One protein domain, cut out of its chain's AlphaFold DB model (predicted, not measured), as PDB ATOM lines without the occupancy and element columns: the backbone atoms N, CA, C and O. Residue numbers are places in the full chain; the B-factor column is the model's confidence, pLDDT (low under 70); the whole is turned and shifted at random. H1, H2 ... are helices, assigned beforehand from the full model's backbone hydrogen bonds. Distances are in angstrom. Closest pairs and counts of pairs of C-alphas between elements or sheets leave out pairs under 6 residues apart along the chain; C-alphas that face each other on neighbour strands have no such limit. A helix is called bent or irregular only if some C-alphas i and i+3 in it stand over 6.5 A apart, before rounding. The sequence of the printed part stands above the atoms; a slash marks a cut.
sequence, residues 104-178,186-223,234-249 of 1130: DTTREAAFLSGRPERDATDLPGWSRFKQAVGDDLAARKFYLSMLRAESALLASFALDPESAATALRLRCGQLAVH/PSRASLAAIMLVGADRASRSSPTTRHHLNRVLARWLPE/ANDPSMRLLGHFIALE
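AT A GLANCE: This is residues 104 to 178, 186 to 223 and 234 to 249 of the 1130 residues of the protein "PQQ-binding-like beta-propeller repeat protein" of Pirellulaceae bacterium (UniProt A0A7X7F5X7). Look for a globule of helices built round H5, which runs through the core, with both arms of the bent helix H3, H4 and H8 packed round it. H1 sits at one end, packed on the arm H3a, and H7 packs on H4 at the other end; most of the touching helices cross. The printed part has 129 residues with eight named helices, H1 to H8 in that order, and no named strand: it is all helix. It is compact, with a radius of gyration of the C-alphas of 14.4 A, and spans 42 by 31 by 27 A.

HOW THE PARTS SIT: Begin at H1, residues 105 to 112, and go on past H2, residues 126 to 133, to the hub H3, residues 137 to 159, which touches five other helices. By its hydrogen bonds H3 was assigned as one helix, but it is bent: C-alphas 149 and 152 are 8.4 A apart, and its arms H3a, residues 137 to 149, and H3b, residues 152 to 159, are about perpendicular at 76 degrees. H1 touches H3a, residues 137 to 141 alone, at a steep tilt of 44 degrees, the closest C-alphas being those of Leu 112 and Arg 140, 6.5 A apart. H3b and H4, residues 161 to 177, touch as a helical hairpin at a shallow tilt of 15 degrees, closest at C-alphas 157 and 164, 4.4 A. H5, residues 188 to 199, touches H3a about perpendicular at 90 degrees, closest at C-alphas 146 and 189, 4.5 A. H6, residues 201 to 204, touches H4, residues 161 to 168 alone, closest at C-alphas 203 and 165, 4.0 A. H7, residues 207 to 220, touches H4 at a steep tilt of 58 degrees, closest at C-alphas 209 and 169, 4.8 A. H8, residues 237 to 248, touches H5 at a shallow tilt of 25 degrees, the same way, closest at C-alphas 245 and 199, 5.5 A; it also touches H2, about perpendicular at 84 degrees, closest at C-alphas 240 and 133, 5.5 A. Every O i to N i+4 pair is within hydrogen-bond range in H1, H2, H3a, H3b, H4, H5 and H8; H7 has 8 of 10, and H6 is too short for such a pair.

IN THESE COORDINATES: Find C-alpha 105 at (26.030, 20.754, 163.448), where H1 begins. H3a covers 18.2 A, and H4, from (19.720, -7.432, 157.066), runs 24.4 A. H5 covers 16.1 A, H7 21.2 A and H8 16.9 A, ending at (8.119, -2.752, 144.666).

THE WHOLE: The farthest C-alphas, of Arg 118 and Glu 223, are 42.8 A apart. Residues 179 to 185 and 224 to 233 are not printed, leaving C-alpha gaps of 11.4 A and 19.4 A. Of the links printed whole, H1 to H2 is long. Mean pLDDT of the printed part is 76.3; 31 residues are under 70, among them 104 to 110 and 114 to 122.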
ATOM      1  N   ASP A 104      27.887  16.236 164.303       56.62
ATOM      2  CA  ASP A 104      28.066  17.659 164.613       56.62
ATOM      3  C   ASP A 104      27.224  18.559 163.672       56.62
ATOM      4  O   ASP A 104      27.077  18.269 162.482       56.62
ATOM      5  N   THR A 105      26.700  19.671 164.196       57.53
ATOM      6  CA  THR A 105      26.030  20.754 163.448       57.53
ATOM      7  C   THR A 105      26.780  21.154 162.172       57.53
ATOM      8  O   THR A 105      26.163  21.445 161.145       57.53
ATOM      9  N   THR A 106      28.111  21.072 162.202       58.94
ATOM     10  CA  THR A 106      29.003  21.273 161.055       58.94
ATOM     11  C   THR A 106      28.756  20.259 159.927       58.94
ATOM     12  O   THR A 106      28.689  20.634 158.755       58.94
ATOM     13  N   ARG A 107      28.543  18.978 160.260       62.53
ATOM     14  CA  ARG A 107      28.232  17.902 159.300       62.53
ATOM     15  C   ARG A 107      26.804  17.991 158.763       62.53
ATOM     16  O   ARG A 107      26.594  17.734 157.579       62.53
ATOM     17  N   GLU A 108      25.827  18.394 159.579       68.31
ATOM     18  CA  GLU A 108      24.460  18.649 159.091       68.31
ATOM     19  C   GLU A 108      24.430  19.808 158.083       68.31
ATOM     20  O   GLU A 108      23.796  19.704 157.028       68.31
ATOM     21  N   ALA A 109      25.152  20.896 158.372       66.69
ATOM     22  CA  ALA A 109      25.281  22.033 157.467       66.69
ATOM     23  C   ALA A 109      25.978  21.635 156.155       66.69
ATOM     24  O   ALA A 109      25.510  22.001 155.072       66.69
ATOM     25  N   ALA A 110      27.037  20.819 156.231       67.94
ATOM     26  CA  ALA A 110      27.705  20.261 155.058       67.94
ATOM     27  C   ALA A 110      26.754  19.382 154.221       67.94
ATOM     28  O   ALA A 110      26.636  19.597 153.012       67.94
ATOM     29  N   PHE A 111      25.993  18.482 154.859       77.50
ATOM     30  CA  PHE A 111      25.004  17.629 154.191       77.50
ATOM     31  C   PHE A 111      23.896  18.442 153.514       77.50
ATOM     32  O   PHE A 111      23.522  18.145 152.384       77.50
ATOM     33  N   LEU A 112      23.391  19.507 154.136       78.81
ATOM     34  CA  LEU A 112      22.381  20.368 153.514       78.81
ATOM     35  C   LEU A 112      22.938  21.223 152.360       78.81
ATOM     36  O   LEU A 112      22.175  21.607 151.477       78.81
ATOM     37  N   SER A 113      24.249  21.488 152.337       71.44
ATOM     38  CA  SER A 113      24.900  22.366 151.350       71.44
ATOM     39  C   SER A 113      25.238  21.717 150.002       71.44
ATOM     40  O   SER A 113      25.731  22.400 149.108       71.44
ATOM     41  N   GLY A 114      25.007  20.412 149.825       66.12
ATOM     42  CA  GLY A 114      25.288  19.745 148.545       66.12
ATOM     43  C   GLY A 114      26.766  19.439 148.279       66.12
ATOM     44  O   GLY A 114      27.069  18.858 147.239       66.12
ATOM     45  N   ARG A 115      27.686  19.800 149.187       60.12
ATOM     46  CA  ARG A 115      29.129  19.594 148.995       60.12
ATOM     47  C   ARG A 115      29.492  18.101 149.012       60.12
ATOM     48  O   ARG A 115      29.035  17.383 149.903       60.12
ATOM     49  N   PRO A 116      30.329  17.629 148.071       54.50
ATOM     50  CA  PRO A 116      30.865  16.277 148.078       54.50
ATOM     51  C   PRO A 116      32.085  16.231 149.002       54.50
ATOM     52  O   PRO A 116      33.215  16.090 148.547       54.50
ATOM     53  N   GLU A 117      31.890  16.396 150.306       46.88
ATOM     54  CA  GLU A 117      32.908  15.905 151.232       46.88
ATOM     55  C   GLU A 117      32.687  14.407 151.419       46.88
ATOM     56  O   GLU A 117      31.551  13.934 151.391       46.88
ATOM     57  N   ARG A 118      33.794  13.675 151.535       46.03
ATOM     58  CA  ARG A 118      33.978  12.211 151.569       46.03
ATOM     59  C   ARG A 118      33.017  11.373 152.453       46.03
ATOM     60  O   ARG A 118      33.162  10.159 152.460       46.03
ATOM     61  N   ASP A 119      32.018  11.968 153.109       45.94
ATOM     62  CA  ASP A 119      31.191  11.404 154.186       45.94
ATOM     63  C   ASP A 119      29.691  11.223 153.833       45.94
ATOM     64  O   ASP A 119      28.903  10.805 154.681       45.94
ATOM     65  N   ALA A 120      29.240  11.452 152.588       45.09
ATOM     66  CA  ALA A 120      27.882  11.028 152.177       45.09
ATOM     67  C   ALA A 120      27.710   9.487 152.166       45.09
ATOM     68  O   ALA A 120      26.589   8.983 152.097       45.09
ATOM     69  N   THR A 121      28.822   8.754 152.256       46.38
ATOM     70  CA  THR A 121      28.919   7.302 152.453       46.38
ATOM     71  C   THR A 121      28.737   6.850 153.908       46.38
ATOM     72  O   THR A 121      28.577   5.655 154.126       46.38
ATOM     73  N   ASP A 122      28.685   7.771 154.880       57.25
ATOM     74  CA  ASP A 122      28.630   7.467 156.325       57.25
ATOM     75  C   ASP A 122      27.233   7.657 156.958       57.25
ATOM     76  O   ASP A 122      27.026   7.372 158.141       57.25
ATOM     77  N   LEU A 123      26.244   8.144 156.193       71.56
ATOM     78  CA  LEU A 123      24.878   8.350 156.689       71.56
ATOM     79  C   LEU A 123      24.016   7.084 156.531       71.56
ATOM     80  O   LEU A 123      23.810   6.620 155.402       71.56
ATOM     81  N   PRO A 124      23.452   6.532 157.624       75.50
ATOM     82  CA  PRO A 124      22.777   5.240 157.578       75.50
ATOM     83  C   PRO A 124      21.561   5.205 156.646       75.50
ATOM     84  O   PRO A 124      20.580   5.926 156.834       75.50
ATOM     85  N   GLY A 125      21.610   4.362 155.615       77.88
ATOM     86  CA  GLY A 125      20.504   4.195 154.668       77.88
ATOM     87  C   GLY A 125      20.290   5.367 153.699       77.88
ATOM     88  O   GLY A 125      19.313   5.341 152.948       77.88
ATOM     89  N   TRP A 126      21.182   6.370 153.663       85.81
ATOM     90  CA  TRP A 126      21.055   7.517 152.754       85.81
ATOM     91  C   TRP A 126      21.087   7.106 151.278       85.81
ATOM     92  O   TRP A 126      20.271   7.586 150.498       85.81
ATOM     93  N   SER A 127      21.972   6.182 150.890       84.19
ATOM     94  CA  SER A 127      22.068   5.689 149.506       84.19
ATOM     95  C   SER A 127      20.743   5.097 149.014       84.19
ATOM     96  O   SER A 127      20.256   5.466 147.944       84.19
ATOM     97  N   ARG A 128      20.114   4.250 149.837       85.25
ATOM     98  CA  ARG A 128      18.812   3.631 149.549       85.25
ATOM     99  C   ARG A 128      17.675   4.655 149.557       85.25
ATOM    100  O   ARG A 128      16.816   4.623 148.680       85.25
ATOM    101  N   PHE A 129      17.685   5.612 150.487       88.94
ATOM    102  CA  PHE A 129      16.709   6.706 150.488       88.94
ATOM    103  C   PHE A 129      16.823   7.578 149.229       88.94
ATOM    104  O   PHE A 129      15.815   7.883 148.595       88.94
ATOM    105  N   LYS A 130      18.048   7.940 148.834       88.19
ATOM    106  CA  LYS A 130      18.332   8.730 147.632       88.19
ATOM    107  C   LYS A 130      17.858   8.017 146.366       88.19
ATOM    108  O   LYS A 130      17.330   8.680 145.480       88.19
ATOM    109  N   GLN A 131      17.991   6.693 146.292       85.50
ATOM    110  CA  GLN A 131      17.457   5.896 145.184       85.50
ATOM    111  C   GLN A 131      15.922   5.939 145.123       85.50
ATOM    112  O   GLN A 131      15.355   6.044 144.039       85.50
ATOM    113  N   ALA A 132      15.252   5.889 146.276       84.88
ATOM    114  CA  ALA A 132      13.793   5.881 146.352       84.88
ATOM    115  C   ALA A 132      13.151   7.265 146.143       84.88
ATOM    116  O   ALA A 132      12.069   7.367 145.567       84.88
ATOM    117  N   VAL A 133      13.787   8.329 146.641       87.88
ATOM    118  CA  VAL A 133      13.174   9.665 146.762       87.88
ATOM    119  C   VAL A 133      13.886  10.726 145.924       87.88
ATOM    120  O   VAL A 133      13.228  11.645 145.437       87.88
ATOM    121  N   GLY A 134      15.198  10.610 145.715       86.25
ATOM    122  CA  GLY A 134      16.039  11.604 145.043       86.25
ATOM    123  C   GLY A 134      16.908  12.433 145.999       86.25
ATOM    124  O   GLY A 134      16.951  12.195 147.203       86.25
ATOM    125  N   ASP A 135      17.622  13.416 145.442       86.75
ATOM    126  CA  ASP A 135      18.664  14.204 146.126       86.75
ATOM    127  C   ASP A 135      18.424  15.722 146.026       86.75
ATOM    128  O   ASP A 135      19.322  16.503 145.722       86.75
ATOM    129  N   ASP A 136      17.176  16.147 146.212       88.00
ATOM    130  CA  ASP A 136      16.828  17.566 146.294       88.00
ATOM    131  C   ASP A 136      16.867  18.077 147.751       88.00
ATOM    132  O   ASP A 136      16.924  17.306 148.715       88.00
ATOM    133  N   LEU A 137      16.837  19.402 147.938       84.38
ATOM    134  CA  LEU A 137      16.898  20.013 149.272       84.38
ATOM    135  C   LEU A 137      15.738  19.566 150.182       84.38
ATOM    136  O   LEU A 137      15.923  19.446 151.395       84.38
ATOM    137  N   ALA A 138      14.549  19.316 149.624       86.19
ATOM    138  CA  ALA A 138      13.403  18.838 150.393       86.19
ATOM    139  C   ALA A 138      13.612  17.384 150.847       86.19
ATOM    140  O   ALA A 138      13.335  17.065 152.002       86.19
ATOM    141  N   ALA A 139      14.175  16.531 149.990       87.75
ATOM    142  CA  ALA A 139      14.542  15.152 150.282       87.75
ATOM    143  C   ALA A 139      15.643  15.074 151.348       87.75
ATOM    144  O   ALA A 139      15.503  14.304 152.294       87.75
ATOM    145  N   ARG A 140      16.680  15.924 151.281       88.31
ATOM    146  CA  ARG A 140      17.720  16.004 152.328       88.31
ATOM    147  C   ARG A 140      17.155  16.456 153.676       88.31
ATOM    148  O   ARG A 140      17.439  15.834 154.697       88.31
ATOM    149  N   LYS A 141      16.314  17.498 153.696       86.25
ATOM    150  CA  LYS A 141      15.638  17.961 154.924       86.25
ATOM    151  C   LYS A 141      14.714  16.892 155.511       86.25
ATOM    152  O   LYS A 141      14.678  16.722 156.727       86.25
ATOM    153  N   PHE A 142      13.987  16.170 154.660       89.50
ATOM    154  CA  PHE A 142      13.110  15.087 155.092       89.50
ATOM    155  C   PHE A 142      13.892  13.860 155.571       89.50
ATOM    156  O   PHE A 142      13.539  13.267 156.581       89.50
ATOM    157  N   TYR A 143      15.006  13.516 154.930       88.62
ATOM    158  CA  TYR A 143      15.888  12.469 155.432       88.62
ATOM    159  C   TYR A 143      16.466  12.826 156.804       88.62
ATOM    160  O   TYR A 143      16.479  11.977 157.685       88.62
ATOM    161  N   LEU A 144      16.858  14.083 157.047       84.56
ATOM    162  CA  LEU A 144      17.272  14.506 158.391       84.56
ATOM    163  C   LEU A 144      16.130  14.411 159.410       84.56
ATOM    164  O   LEU A 144      16.381  14.056 160.559       84.56
ATOM    165  N   SER A 145      14.876  14.679 159.025       83.62
ATOM    166  CA  SER A 145      13.743  14.468 159.935       83.62
ATOM    167  C   SER A 145      13.490  12.981 160.199       83.62
ATOM    168  O   SER A 145      13.216  12.627 161.341       83.62
ATOM    169  N   MET A 146      13.667  12.104 159.203       87.06
ATOM    170  CA  MET A 146      13.650  10.645 159.376       87.06
ATOM    171  C   MET A 146      14.790  10.165 160.273       87.06
ATOM    172  O   MET A 146      14.556   9.369 161.172       87.06
ATOM    173  N   LEU A 147      16.004  10.676 160.076       79.19
ATOM    174  CA  LEU A 147      17.175  10.345 160.881       79.19
ATOM    175  C   LEU A 147      17.016  10.833 162.325       79.19
ATOM    176  O   LEU A 147      17.410  10.143 163.253       79.19
ATOM    177  N   ARG A 148      16.381  11.982 162.556       74.62
ATOM    178  CA  ARG A 148      16.062  12.442 163.916       74.62
ATOM    179  C   ARG A 148      14.927  11.640 164.552       74.62
ATOM    180  O   ARG A 148      14.966  11.402 165.751       74.62
ATOM    181  N   ALA A 149      13.936  11.229 163.763       74.31
ATOM    182  CA  ALA A 149      12.768  10.506 164.256       74.31
ATOM    183  C   ALA A 149      13.020   9.006 164.485       74.31
ATOM    184  O   ALA A 149      12.398   8.420 165.364       74.31
ATOM    185  N   GLU A 150      13.869   8.379 163.668       76.44
ATOM    186  CA  GLU A 150      14.142   6.935 163.657       76.44
ATOM    187  C   GLU A 150      15.598   6.652 163.239       76.44
ATOM    188  O   GLU A 150      15.877   5.772 162.419       76.44
ATOM    189  N   SER A 151      16.561   7.384 163.806       71.31
ATOM    190  CA  SER A 151      18.001   7.111 163.610       71.31
ATOM    191  C   SER A 151      18.346   5.668 163.947       71.31
ATOM    192  O   SER A 151      19.223   5.081 163.320       71.31
ATOM    193  N   ALA A 152      17.592   5.102 164.887       65.38
ATOM    194  CA  ALA A 152      17.544   3.702 165.250       65.38
ATOM    195  C   ALA A 152      17.416   2.736 164.118       65.38
ATOM    196  O   ALA A 152      18.313   1.941 163.823       65.38
ATOM    197  N   LEU A 153      16.272   2.837 163.490       76.00
ATOM    198  CA  LEU A 153      15.898   1.933 162.450       76.00
ATOM    199  C   LEU A 153      16.858   2.066 161.262       76.00
ATOM    200  O   LEU A 153      17.257   1.060 160.687       76.00
ATOM    201  N   LEU A 154      17.297   3.293 160.960       81.06
ATOM    202  CA  LEU A 154      18.216   3.575 159.859       81.06
ATOM    203  C   LEU A 154      19.655   3.107 160.122       81.06
ATOM    204  O   LEU A 154      20.296   2.611 159.198       81.06
ATOM    205  N   ALA A 155      20.160   3.218 161.356       72.00
ATOM    206  CA  ALA A 155      21.478   2.709 161.744       72.00
ATOM    207  C   ALA A 155      21.543   1.184 161.617       72.00
ATOM    208  O   ALA A 155      22.407   0.674 160.908       72.00
ATOM    209  N   SER A 156      20.586   0.466 162.214       73.94
ATOM    210  CA  SER A 156      20.500  -0.997 162.096       73.94
ATOM    211  C   SER A 156      20.331  -1.451 160.647       73.94
ATOM    212  O   SER A 156      20.902  -2.460 160.250       73.94
ATOM    213  N   PHE A 157      19.602  -0.678 159.840       82.94
ATOM    214  CA  PHE A 157      19.447  -0.923 158.408       82.94
ATOM    215  C   PHE A 157      20.743  -0.791 157.604       82.94
ATOM    216  O   PHE A 157      20.906  -1.471 156.593       82.94
ATOM    217  N   ALA A 158      21.671   0.061 158.041       77.38
ATOM    218  CA  ALA A 158      22.966   0.216 157.390       77.38
ATOM    219  C   ALA A 158      23.984  -0.872 157.773       77.38
ATOM    220  O   ALA A 158      24.970  -1.033 157.059       77.38
ATOM    221  N   LEU A 159      23.762  -1.599 158.876       70.81
ATOM    222  CA  LEU A 159      24.674  -2.643 159.353       70.81
ATOM    223  C   LEU A 159      24.554  -3.922 158.520       70.81
ATOM    224  O   LEU A 159      25.484  -4.297 157.807       70.81
ATOM    225  N   ASP A 160      23.411  -4.596 158.636       73.62
ATOM    226  CA  ASP A 160      23.139  -5.881 158.005       73.62
ATOM    227  C   ASP A 160      21.623  -6.188 158.013       73.62
ATOM    228  O   ASP A 160      20.870  -5.599 158.801       73.62
ATOM    229  N   PRO A 161      21.144  -7.112 157.156       75.69
ATOM    230  CA  PRO A 161      19.720  -7.432 157.066       75.69
ATOM    231  C   PRO A 161      19.091  -8.021 158.338       75.69
ATOM    232  O   PRO A 161      17.896  -7.830 158.563       75.69
ATOM    233  N   GLU A 162      19.850  -8.732 159.174       70.19
ATOM    234  CA  GLU A 162      19.334  -9.372 160.392       70.19
ATOM    235  C   GLU A 162      19.101  -8.335 161.501       70.19
ATOM    236  O   GLU A 162      18.031  -8.300 162.125       70.19
ATOM    237  N   SER A 163      20.057  -7.420 161.682       70.25
ATOM    238  CA  SER A 163      19.934  -6.248 162.551       70.25
ATOM    239  C   SER A 163      18.756  -5.367 162.125       70.25
ATOM    240  O   SER A 163      17.950  -4.948 162.962       70.25
ATOM    241  N   ALA A 164      18.605  -5.136 160.817       78.06
ATOM    242  CA  ALA A 164      17.489  -4.390 160.244       78.06
ATOM    243  C   ALA A 164      16.136  -5.067 160.516       78.06
ATOM    244  O   ALA A 164      15.192  -4.411 160.966       78.06
ATOM    245  N   ALA A 165      16.049  -6.386 160.308       74.06
ATOM    246  CA  ALA A 165      14.840  -7.164 160.557       74.06
ATOM    247  C   ALA A 165      14.433  -7.147 162.032       74.06
ATOM    248  O   ALA A 165      13.250  -6.989 162.359       74.06
ATOM    249  N   THR A 166      15.417  -7.277 162.922       69.44
ATOM    250  CA  THR A 166      15.205  -7.193 164.365       69.44
ATOM    251  C   THR A 166      14.678  -5.812 164.724       69.44
ATOM    252  O   THR A 166      13.556  -5.722 165.219       69.44
ATOM    253  N   ALA A 167      15.397  -4.739 164.386       73.88
ATOM    254  CA  ALA A 167      14.991  -3.365 164.684       73.88
ATOM    255  C   ALA A 167      13.587  -3.030 164.147       73.88
ATOM    256  O   ALA A 167      12.754  -2.477 164.872       73.88
ATOM    257  N   LEU A 168      13.281  -3.436 162.908       80.88
ATOM    258  CA  LEU A 168      11.967  -3.249 162.293       80.88
ATOM    259  C   LEU A 168      10.864  -3.979 163.069       80.88
ATOM    260  O   LEU A 168       9.803  -3.405 163.334       80.88
ATOM    261  N   ARG A 169      11.107  -5.232 163.473       75.31
ATOM    262  CA  ARG A 169      10.165  -6.020 164.282       75.31
ATOM    263  C   ARG A 169       9.843  -5.319 165.598       75.31
ATOM    264  O   ARG A 169       8.667  -5.242 165.964       75.31
ATOM    265  N   LEU A 170      10.865  -4.806 166.287       69.75
ATOM    266  CA  LEU A 170      10.714  -4.168 167.601       69.75
ATOM    267  C   LEU A 170       9.950  -2.877 167.489       69.75
ATOM    268  O   LEU A 170       8.972  -2.672 168.207       69.75
ATOM    269  N   ARG A 171      10.349  -2.044 166.530       74.56
ATOM    270  CA  ARG A 171       9.724  -0.752 166.324       74.56
ATOM    271  C   ARG A 171       8.251  -0.894 165.956       74.56
ATOM    272  O   ARG A 171       7.392  -0.235 166.540       74.56
ATOM    273  N   CYS A 172       7.925  -1.810 165.046       74.12
ATOM    274  CA  CYS A 172       6.536  -2.053 164.675       74.12
ATOM    275  C   CYS A 172       5.731  -2.704 165.822       74.12
ATOM    276  O   CYS A 172       4.551  -2.390 165.994       74.12
ATOM    277  N   GLY A 173       6.358  -3.555 166.646       66.38
ATOM    278  CA  GLY A 173       5.753  -4.135 167.853       66.38
ATOM    279  C   GLY A 173       5.431  -3.091 168.927       66.38
ATOM    280  O   GLY A 173       4.304  -3.046 169.424       66.38
ATOM    281  N   GLN A 174       6.364  -2.175 169.206       66.19
ATOM    282  CA  GLN A 174       6.157  -1.019 170.086       66.19
ATOM    283  C   GLN A 174       4.929  -0.213 169.661       66.19
ATOM    284  O   GLN A 174       4.036   0.063 170.464       66.19
ATOM    285  N   LEU A 175       4.836   0.089 168.365       66.50
ATOM    286  CA  LEU A 175       3.695   0.789 167.793       66.50
ATOM    287  C   LEU A 175       2.386  -0.017 167.927       66.50
ATOM    288  O   LEU A 175       1.319   0.589 168.040       66.50
ATOM    289  N   ALA A 176       2.430  -1.355 167.957       59.78
ATOM    290  CA  ALA A 176       1.260  -2.240 167.975       59.78
ATOM    291  C   ALA A 176       0.604  -2.451 169.359       59.78
ATOM    292  O   ALA A 176      -0.623  -2.624 169.400       59.78
ATOM    293  N   VAL A 177       1.376  -2.424 170.456       53.03
ATOM    294  CA  VAL A 177       0.924  -2.674 171.851       53.03
ATOM    295  C   VAL A 177       0.006  -1.557 172.397       53.03
ATOM    296  O   VAL A 177      -0.771  -1.755 173.328       53.03
ATOM    297  N   HIS A 178      -0.002  -0.384 171.767       57.44
ATOM    298  CA  HIS A 178      -0.567   0.849 172.325       57.44
ATOM    299  C   HIS A 178      -2.039   1.111 171.927       57.44
ATOM    300  O   HIS A 178      -2.369   2.156 171.376       57.44
ATOM    301  N   PRO A 186       2.290   8.373 165.455       69.50
ATOM    302  CA  PRO A 186       3.692   8.499 165.061       69.50
ATOM    303  C   PRO A 186       3.857   9.539 163.946       69.50
ATOM    304  O   PRO A 186       3.006   9.667 163.066       69.50
ATOM    305  N   SER A 187       4.975  10.268 163.972       76.81
ATOM    306  CA  SER A 187       5.261  11.297 162.969       76.81
ATOM    307  C   SER A 187       5.352  10.704 161.554       76.81
ATOM    308  O   SER A 187       5.716   9.539 161.369       76.81
ATOM    309  N   ARG A 188       5.103  11.521 160.523       79.19
ATOM    310  CA  ARG A 188       5.293  11.104 159.118       79.19
ATOM    311  C   ARG A 188       6.731  10.669 158.824       79.19
ATOM    312  O   ARG A 188       6.932   9.750 158.041       79.19
ATOM    313  N   ALA A 189       7.715  11.298 159.466       82.12
ATOM    314  CA  ALA A 189       9.120  10.918 159.355       82.12
ATOM    315  C   ALA A 189       9.379   9.518 159.941       82.12
ATOM    316  O   ALA A 189      10.077   8.713 159.328       82.12
ATOM    317  N   SER A 190       8.736   9.187 161.066       83.06
ATOM    318  CA  SER A 190       8.802   7.849 161.662       83.06
ATOM    319  C   SER A 190       8.193   6.779 160.764       83.06
ATOM    320  O   SER A 190       8.808   5.747 160.502       83.06
ATOM    321  N   LEU A 191       6.992   7.044 160.243       85.94
ATOM    322  CA  LEU A 191       6.328   6.140 159.307       85.94
ATOM    323  C   LEU A 191       7.164   5.934 158.036       85.94
ATOM    324  O   LEU A 191       7.299   4.804 157.572       85.94
ATOM    325  N   ALA A 192       7.764   7.002 157.504       88.56
ATOM    326  CA  ALA A 192       8.642   6.952 156.340       88.56
ATOM    327  C   ALA A 192       9.892   6.091 156.581       88.56
ATOM    328  O   ALA A 192      10.200   5.238 155.755       88.56
ATOM    329  N   ALA A 193      10.580   6.234 157.714       89.62
ATOM    330  CA  ALA A 193      11.745   5.400 158.024       89.62
ATOM    331  C   ALA A 193      11.390   3.911 158.143       89.62
ATOM    332  O   ALA A 193      12.113   3.066 157.618       89.62
ATOM    333  N   ILE A 194      10.237   3.591 158.742       89.06
ATOM    334  CA  ILE A 194       9.723   2.215 158.792       89.06
ATOM    335  C   ILE A 194       9.448   1.674 157.391       89.06
ATOM    336  O   ILE A 194       9.769   0.520 157.123       89.06
ATOM    337  N   MET A 195       8.902   2.491 156.486       89.19
ATOM    338  CA  MET A 195       8.690   2.082 155.094       89.19
ATOM    339  C   MET A 195       9.999   1.930 154.321       89.19
ATOM    340  O   MET A 195      10.104   1.010 153.521       89.19
ATOM    341  N   LEU A 196      11.011   2.770 154.566       90.88
ATOM    342  CA  LEU A 196      12.316   2.645 153.908       90.88
ATOM    343  C   LEU A 196      13.001   1.322 154.269       90.88
ATOM    344  O   LEU A 196      13.441   0.599 153.381       90.88
ATOM    345  N   VAL A 197      13.072   0.997 155.563       89.69
ATOM    346  CA  VAL A 197      13.672  -0.266 156.030       89.69
ATOM    347  C   VAL A 197      12.787  -1.447 155.666       89.69
ATOM    348  O   VAL A 197      13.267  -2.479 155.211       89.69
ATOM    349  N   GLY A 198      11.475  -1.259 155.798       86.75
ATOM    350  CA  GLY A 198      10.477  -2.200 155.336       86.75
ATOM    351  C   GLY A 198      10.621  -2.506 153.854       86.75
ATOM    352  O   GLY A 198      10.439  -3.650 153.507       86.75
ATOM    353  N   ALA A 199      10.987  -1.573 152.973       86.69
ATOM    354  CA  ALA A 199      11.087  -1.840 151.535       86.69
ATOM    355  C   ALA A 199      12.035  -3.011 151.213       86.69
ATOM    356  O   ALA A 199      11.744  -3.801 150.315       86.69
ATOM    357  N   ASP A 200      13.094  -3.199 152.006       84.81
ATOM    358  CA  ASP A 200      13.994  -4.341 151.886       84.81
ATOM    359  C   ASP A 200      13.325  -5.645 152.356       84.81
ATOM    360  O   ASP A 200      12.941  -5.808 153.519       84.81
ATOM    361  N   ARG A 201      13.198  -6.615 151.448       81.81
ATOM    362  CA  ARG A 201      12.586  -7.917 151.749       81.81
ATOM    363  C   ARG A 201      13.412  -8.740 152.732       81.81
ATOM    364  O   ARG A 201      12.822  -9.450 153.546       81.81
ATOM    365  N   ALA A 202      14.739  -8.602 152.726       81.06
ATOM    366  CA  ALA A 202      15.600  -9.302 153.676       81.06
ATOM    367  C   ALA A 202      15.319  -8.862 155.127       81.06
ATOM    368  O   ALA A 202      15.405  -9.665 156.054       81.06
ATOM    369  N   SER A 203      14.850  -7.622 155.312       79.38
ATOM    370  CA  SER A 203      14.454  -7.072 156.613       79.38
ATOM    371  C   SER A 203      13.078  -7.573 157.107       79.38
ATOM    372  O   SER A 203      12.641  -7.228 158.204       79.38
ATOM    373  N   ARG A 204      12.351  -8.384 156.321       79.00
ATOM    374  CA  ARG A 204      10.975  -8.841 156.617       79.00
ATOM    375  C   ARG A 204      10.822 -10.369 156.666       79.00
ATOM    376  O   ARG A 204       9.713 -10.875 156.509       79.00
ATOM    377  N   SER A 205      11.901 -11.104 156.935       71.12
ATOM    378  CA  SER A 205      11.923 -12.579 156.953       71.12
ATOM    379  C   SER A 205      10.896 -13.228 157.903       71.12
ATOM    380  O   SER A 205      10.355 -14.293 157.611       71.12
ATOM    381  N   SER A 206      10.558 -12.576 159.023       71.69
ATOM    382  CA  SER A 206       9.600 -13.090 160.015       71.69
ATOM    383  C   SER A 206       8.128 -12.782 159.663       71.69
ATOM    384  O   SER A 206       7.792 -11.621 159.394       71.69
ATOM    385  N   PRO A 207       7.198 -13.761 159.762       73.69
ATOM    386  CA  PRO A 207       5.753 -13.526 159.616       73.69
ATOM    387  C   PRO A 207       5.200 -12.441 160.557       73.69
ATOM    388  O   PRO A 207       4.365 -11.626 160.161       73.69
ATOM    389  N   THR A 208       5.704 -12.371 161.794       67.25
ATOM    390  CA  THR A 208       5.293 -11.369 162.791       67.25
ATOM    391  C   THR A 208       5.662  -9.954 162.352       67.25
ATOM    392  O   THR A 208       4.847  -9.036 162.469       67.25
ATOM    393  N   THR A 209       6.867  -9.771 161.803       74.81
ATOM    394  CA  THR A 209       7.329  -8.472 161.291       74.81
ATOM    395  C   THR A 209       6.421  -7.980 160.170       74.81
ATOM    396  O   THR A 209       5.987  -6.828 160.193       74.81
ATOM    397  N   ARG A 210       6.050  -8.868 159.240       81.25
ATOM    398  CA  ARG A 210       5.123  -8.556 158.142       81.25
ATOM    399  C   ARG A 210       3.738  -8.163 158.649       81.25
ATOM    400  O   ARG A 210       3.189  -7.152 158.213       81.25
ATOM    401  N   HIS A 211       3.201  -8.883 159.633       79.62
ATOM    402  CA  HIS A 211       1.926  -8.528 160.259       79.62
ATOM    403  C   HIS A 211       1.967  -7.151 160.941       79.62
ATOM    404  O   HIS A 211       1.041  -6.349 160.787       79.62
ATOM    405  N   HIS A 212       3.035  -6.841 161.683       75.50
ATOM    406  CA  HIS A 212       3.172  -5.529 162.310       75.50
ATOM    407  C   HIS A 212       3.320  -4.409 161.273       75.50
ATOM    408  O   HIS A 212       2.663  -3.376 161.411       75.50
ATOM    409  N   LEU A 213       4.104  -4.620 160.212       82.25
ATOM    410  CA  LEU A 213       4.244  -3.656 159.122       82.25
ATOM    411  C   LEU A 213       2.899  -3.385 158.438       82.25
ATOM    412  O   LEU A 213       2.552  -2.228 158.202       82.25
ATOM    413  N   ASN A 214       2.088  -4.429 158.234       83.06
ATOM    414  CA  ASN A 214       0.738  -4.296 157.691       83.06
ATOM    415  C   ASN A 214      -0.145  -3.363 158.538       83.06
ATOM    416  O   ASN A 214      -0.939  -2.577 158.021       83.06
ATOM    417  N   ARG A 215       0.015  -3.411 159.867       76.25
ATOM    418  CA  ARG A 215      -0.689  -2.516 160.798       76.25
ATOM    419  C   ARG A 215      -0.155  -1.086 160.759       76.25
ATOM    420  O   ARG A 215      -0.934  -0.165 160.996       76.25
ATOM    421  N   VAL A 216       1.138  -0.893 160.497       79.94
ATOM    422  CA  VAL A 216       1.739   0.439 160.328       79.94
ATOM    423  C   VAL A 216       1.266   1.083 159.023       79.94
ATOM    424  O   VAL A 216       0.925   2.262 159.040       79.94
ATOM    425  N   LEU A 217       1.145   0.322 157.927       79.38
ATOM    426  CA  LEU A 217       0.589   0.812 156.655       79.38
ATOM    427  C   LEU A 217      -0.799   1.438 156.837       79.38
ATOM    428  O   LEU A 217      -1.050   2.536 156.350       79.38
ATOM    429  N   ALA A 218      -1.670   0.807 157.627       73.81
ATOM    430  CA  ALA A 218      -3.005   1.338 157.911       73.81
ATOM    431  C   ALA A 218      -3.004   2.701 158.643       73.81
ATOM    432  O   ALA A 218      -4.024   3.388 158.639       73.81
ATOM    433  N   ARG A 219      -1.886   3.107 159.266       75.56
ATOM    434  CA  ARG A 219      -1.741   4.390 159.987       75.56
ATOM    435  C   ARG A 219      -1.348   5.565 159.098       75.56
ATOM    436  O   ARG A 219      -1.311   6.685 159.585       75.56
ATOM    437  N   TRP A 220      -1.058   5.329 157.819       75.12
ATOM    438  CA  TRP A 220      -0.839   6.404 156.846       75.12
ATOM    439  C   TRP A 220      -2.138   7.097 156.415       75.12
ATOM    440  O   TRP A 220      -2.090   8.150 155.779       75.12
ATOM    441  N   LEU A 221      -3.294   6.513 156.741       69.75
ATOM    442  CA  LEU A 221      -4.591   7.125 156.482       69.75
ATOM    443  C   LEU A 221      -4.869   8.239 157.503       69.75
ATOM    444  O   LEU A 221      -4.622   8.031 158.693       69.75
ATOM    445  N   PRO A 222      -5.427   9.386 157.071       62.84
ATOM    446  CA  PRO A 222      -5.811  10.456 157.982       62.84
ATOM    447  C   PRO A 222      -6.783   9.945 159.050       62.84
ATOM    448  O   PRO A 222      -7.690   9.155 158.759       62.84
ATOM    449  N   GLU A 223      -6.632  10.419 160.286       59.00
ATOM    450  CA  GLU A 223      -7.664  10.226 161.301       59.00
ATOM    451  C   GLU A 223      -8.956  10.886 160.804       59.00
ATOM    452  O   GLU A 223      -8.948  12.054 160.424       59.00
ATOM    453  N   ALA A 234       1.776  15.459 145.904       64.94
ATOM    454  CA  ALA A 234       2.341  14.276 145.240       64.94
ATOM    455  C   ALA A 234       3.888  14.274 145.211       64.94
ATOM    456  O   ALA A 234       4.507  13.224 145.352       64.94
ATOM    457  N   ASN A 235       4.511  15.455 145.109       70.19
ATOM    458  CA  ASN A 235       5.973  15.618 145.080       70.19
ATOM    459  C   ASN A 235       6.633  15.651 146.473       70.19
ATOM    460  O   ASN A 235       7.856  15.801 146.579       70.19
ATOM    461  N   ASP A 236       5.855  15.514 147.549       84.12
ATOM    462  CA  ASP A 236       6.394  15.455 148.903       84.12
ATOM    463  C   ASP A 236       7.328  14.232 149.060       84.12
ATOM    464  O   ASP A 236       6.965  13.125 148.646       84.12
ATOM    465  N   PRO A 237       8.528  14.386 149.656       86.94
ATOM    466  CA  PRO A 237       9.468  13.284 149.873       86.94
ATOM    467  C   PRO A 237       8.853  12.047 150.551       86.94
ATOM    468  O   PRO A 237       9.211  10.919 150.215       86.94
ATOM    469  N   SER A 238       7.889  12.233 151.461       85.12
ATOM    470  CA  SER A 238       7.204  11.122 152.129       85.12
ATOM    471  C   SER A 238       6.262  10.352 151.198       85.12
ATOM    472  O   SER A 238       6.148   9.135 151.324       85.12
ATOM    473  N   MET A 239       5.613  11.035 150.245       87.00
ATOM    474  CA  MET A 239       4.740  10.405 149.246       87.00
ATOM    475  C   MET A 239       5.561   9.689 148.173       87.00
ATOM    476  O   MET A 239       5.199   8.580 147.788       87.00
ATOM    477  N   ARG A 240       6.701  10.261 147.757       88.62
ATOM    478  CA  ARG A 240       7.663   9.594 146.862       88.62
ATOM    479  C   ARG A 240       8.179   8.284 147.460       88.62
ATOM    480  O   ARG A 240       8.150   7.259 146.787       88.62
ATOM    481  N   LEU A 241       8.570   8.292 148.736       89.69
ATOM    482  CA  LEU A 241       9.029   7.085 149.429       89.69
ATOM    483  C   LEU A 241       7.924   6.027 149.556       89.69
ATOM    484  O   LEU A 241       8.162   4.852 149.285       89.69
ATOM    485  N   LEU A 242       6.713   6.436 149.954       88.06
ATOM    486  CA  LEU A 242       5.566   5.532 150.040       88.06
ATOM    487  C   LEU A 242       5.213   4.943 148.665       88.06
ATOM    488  O   LEU A 242       4.961   3.748 148.555       88.06
ATOM    489  N   GLY A 243       5.238   5.764 147.615       87.38
ATOM    490  CA  GLY A 243       5.042   5.323 146.237       87.38
ATOM    491  C   GLY A 243       6.109   4.320 145.790       87.38
ATOM    492  O   GLY A 243       5.778   3.302 145.184       87.38
ATOM    493  N   HIS A 244       7.375   4.549 146.143       88.88
ATOM    494  CA  HIS A 244       8.458   3.604 145.869       88.88
ATOM    495  C   HIS A 244       8.228   2.255 146.572       88.88
ATOM    496  O   HIS A 244       8.324   1.208 145.934       88.88
ATOM    497  N   PHE A 245       7.844   2.275 147.854       89.38
ATOM    498  CA  PHE A 245       7.495   1.067 148.608       89.38
ATOM    499  C   PHE A 245       6.343   0.290 147.949       89.38
ATOM    500  O   PHE A 245       6.464  -0.912 147.727       89.38
ATOM    501  N   ILE A 246       5.249   0.975 147.588       89.69
ATOM    502  CA  ILE A 246       4.072   0.357 146.955       89.69
ATOM    503  C   ILE A 246       4.441  -0.285 145.612       89.69
ATOM    504  O   ILE A 246       4.040  -1.414 145.352       89.69
ATOM    505  N   ALA A 247       5.222   0.400 144.774       87.44
ATOM    506  CA  ALA A 247       5.584  -0.094 143.445       87.44
ATOM    507  C   ALA A 247       6.387  -1.415 143.489       87.44
ATOM    508  O   ALA A 247       6.209  -2.290 142.636       87.44
ATOM    509  N   LEU A 248       7.250  -1.578 144.499       85.62
ATOM    510  CA  LEU A 248       8.119  -2.752 144.666       85.62
ATOM    511  C   LEU A 248       7.480  -3.906 145.460       85.62
ATOM    512  O   LEU A 248       8.082  -4.981 145.591       85.62
ATOM    513  N   GLU A 249       6.283  -3.699 146.008       88.69
ATOM    514  CA  GLU A 249       5.643  -4.663 146.898       88.69
ATOM    515  C   GLU A 249       5.223  -5.936 146.150       88.69
ATOM    516  O   GLU A 249       4.706  -5.876 145.038       88.69
TER     517      GLU A 249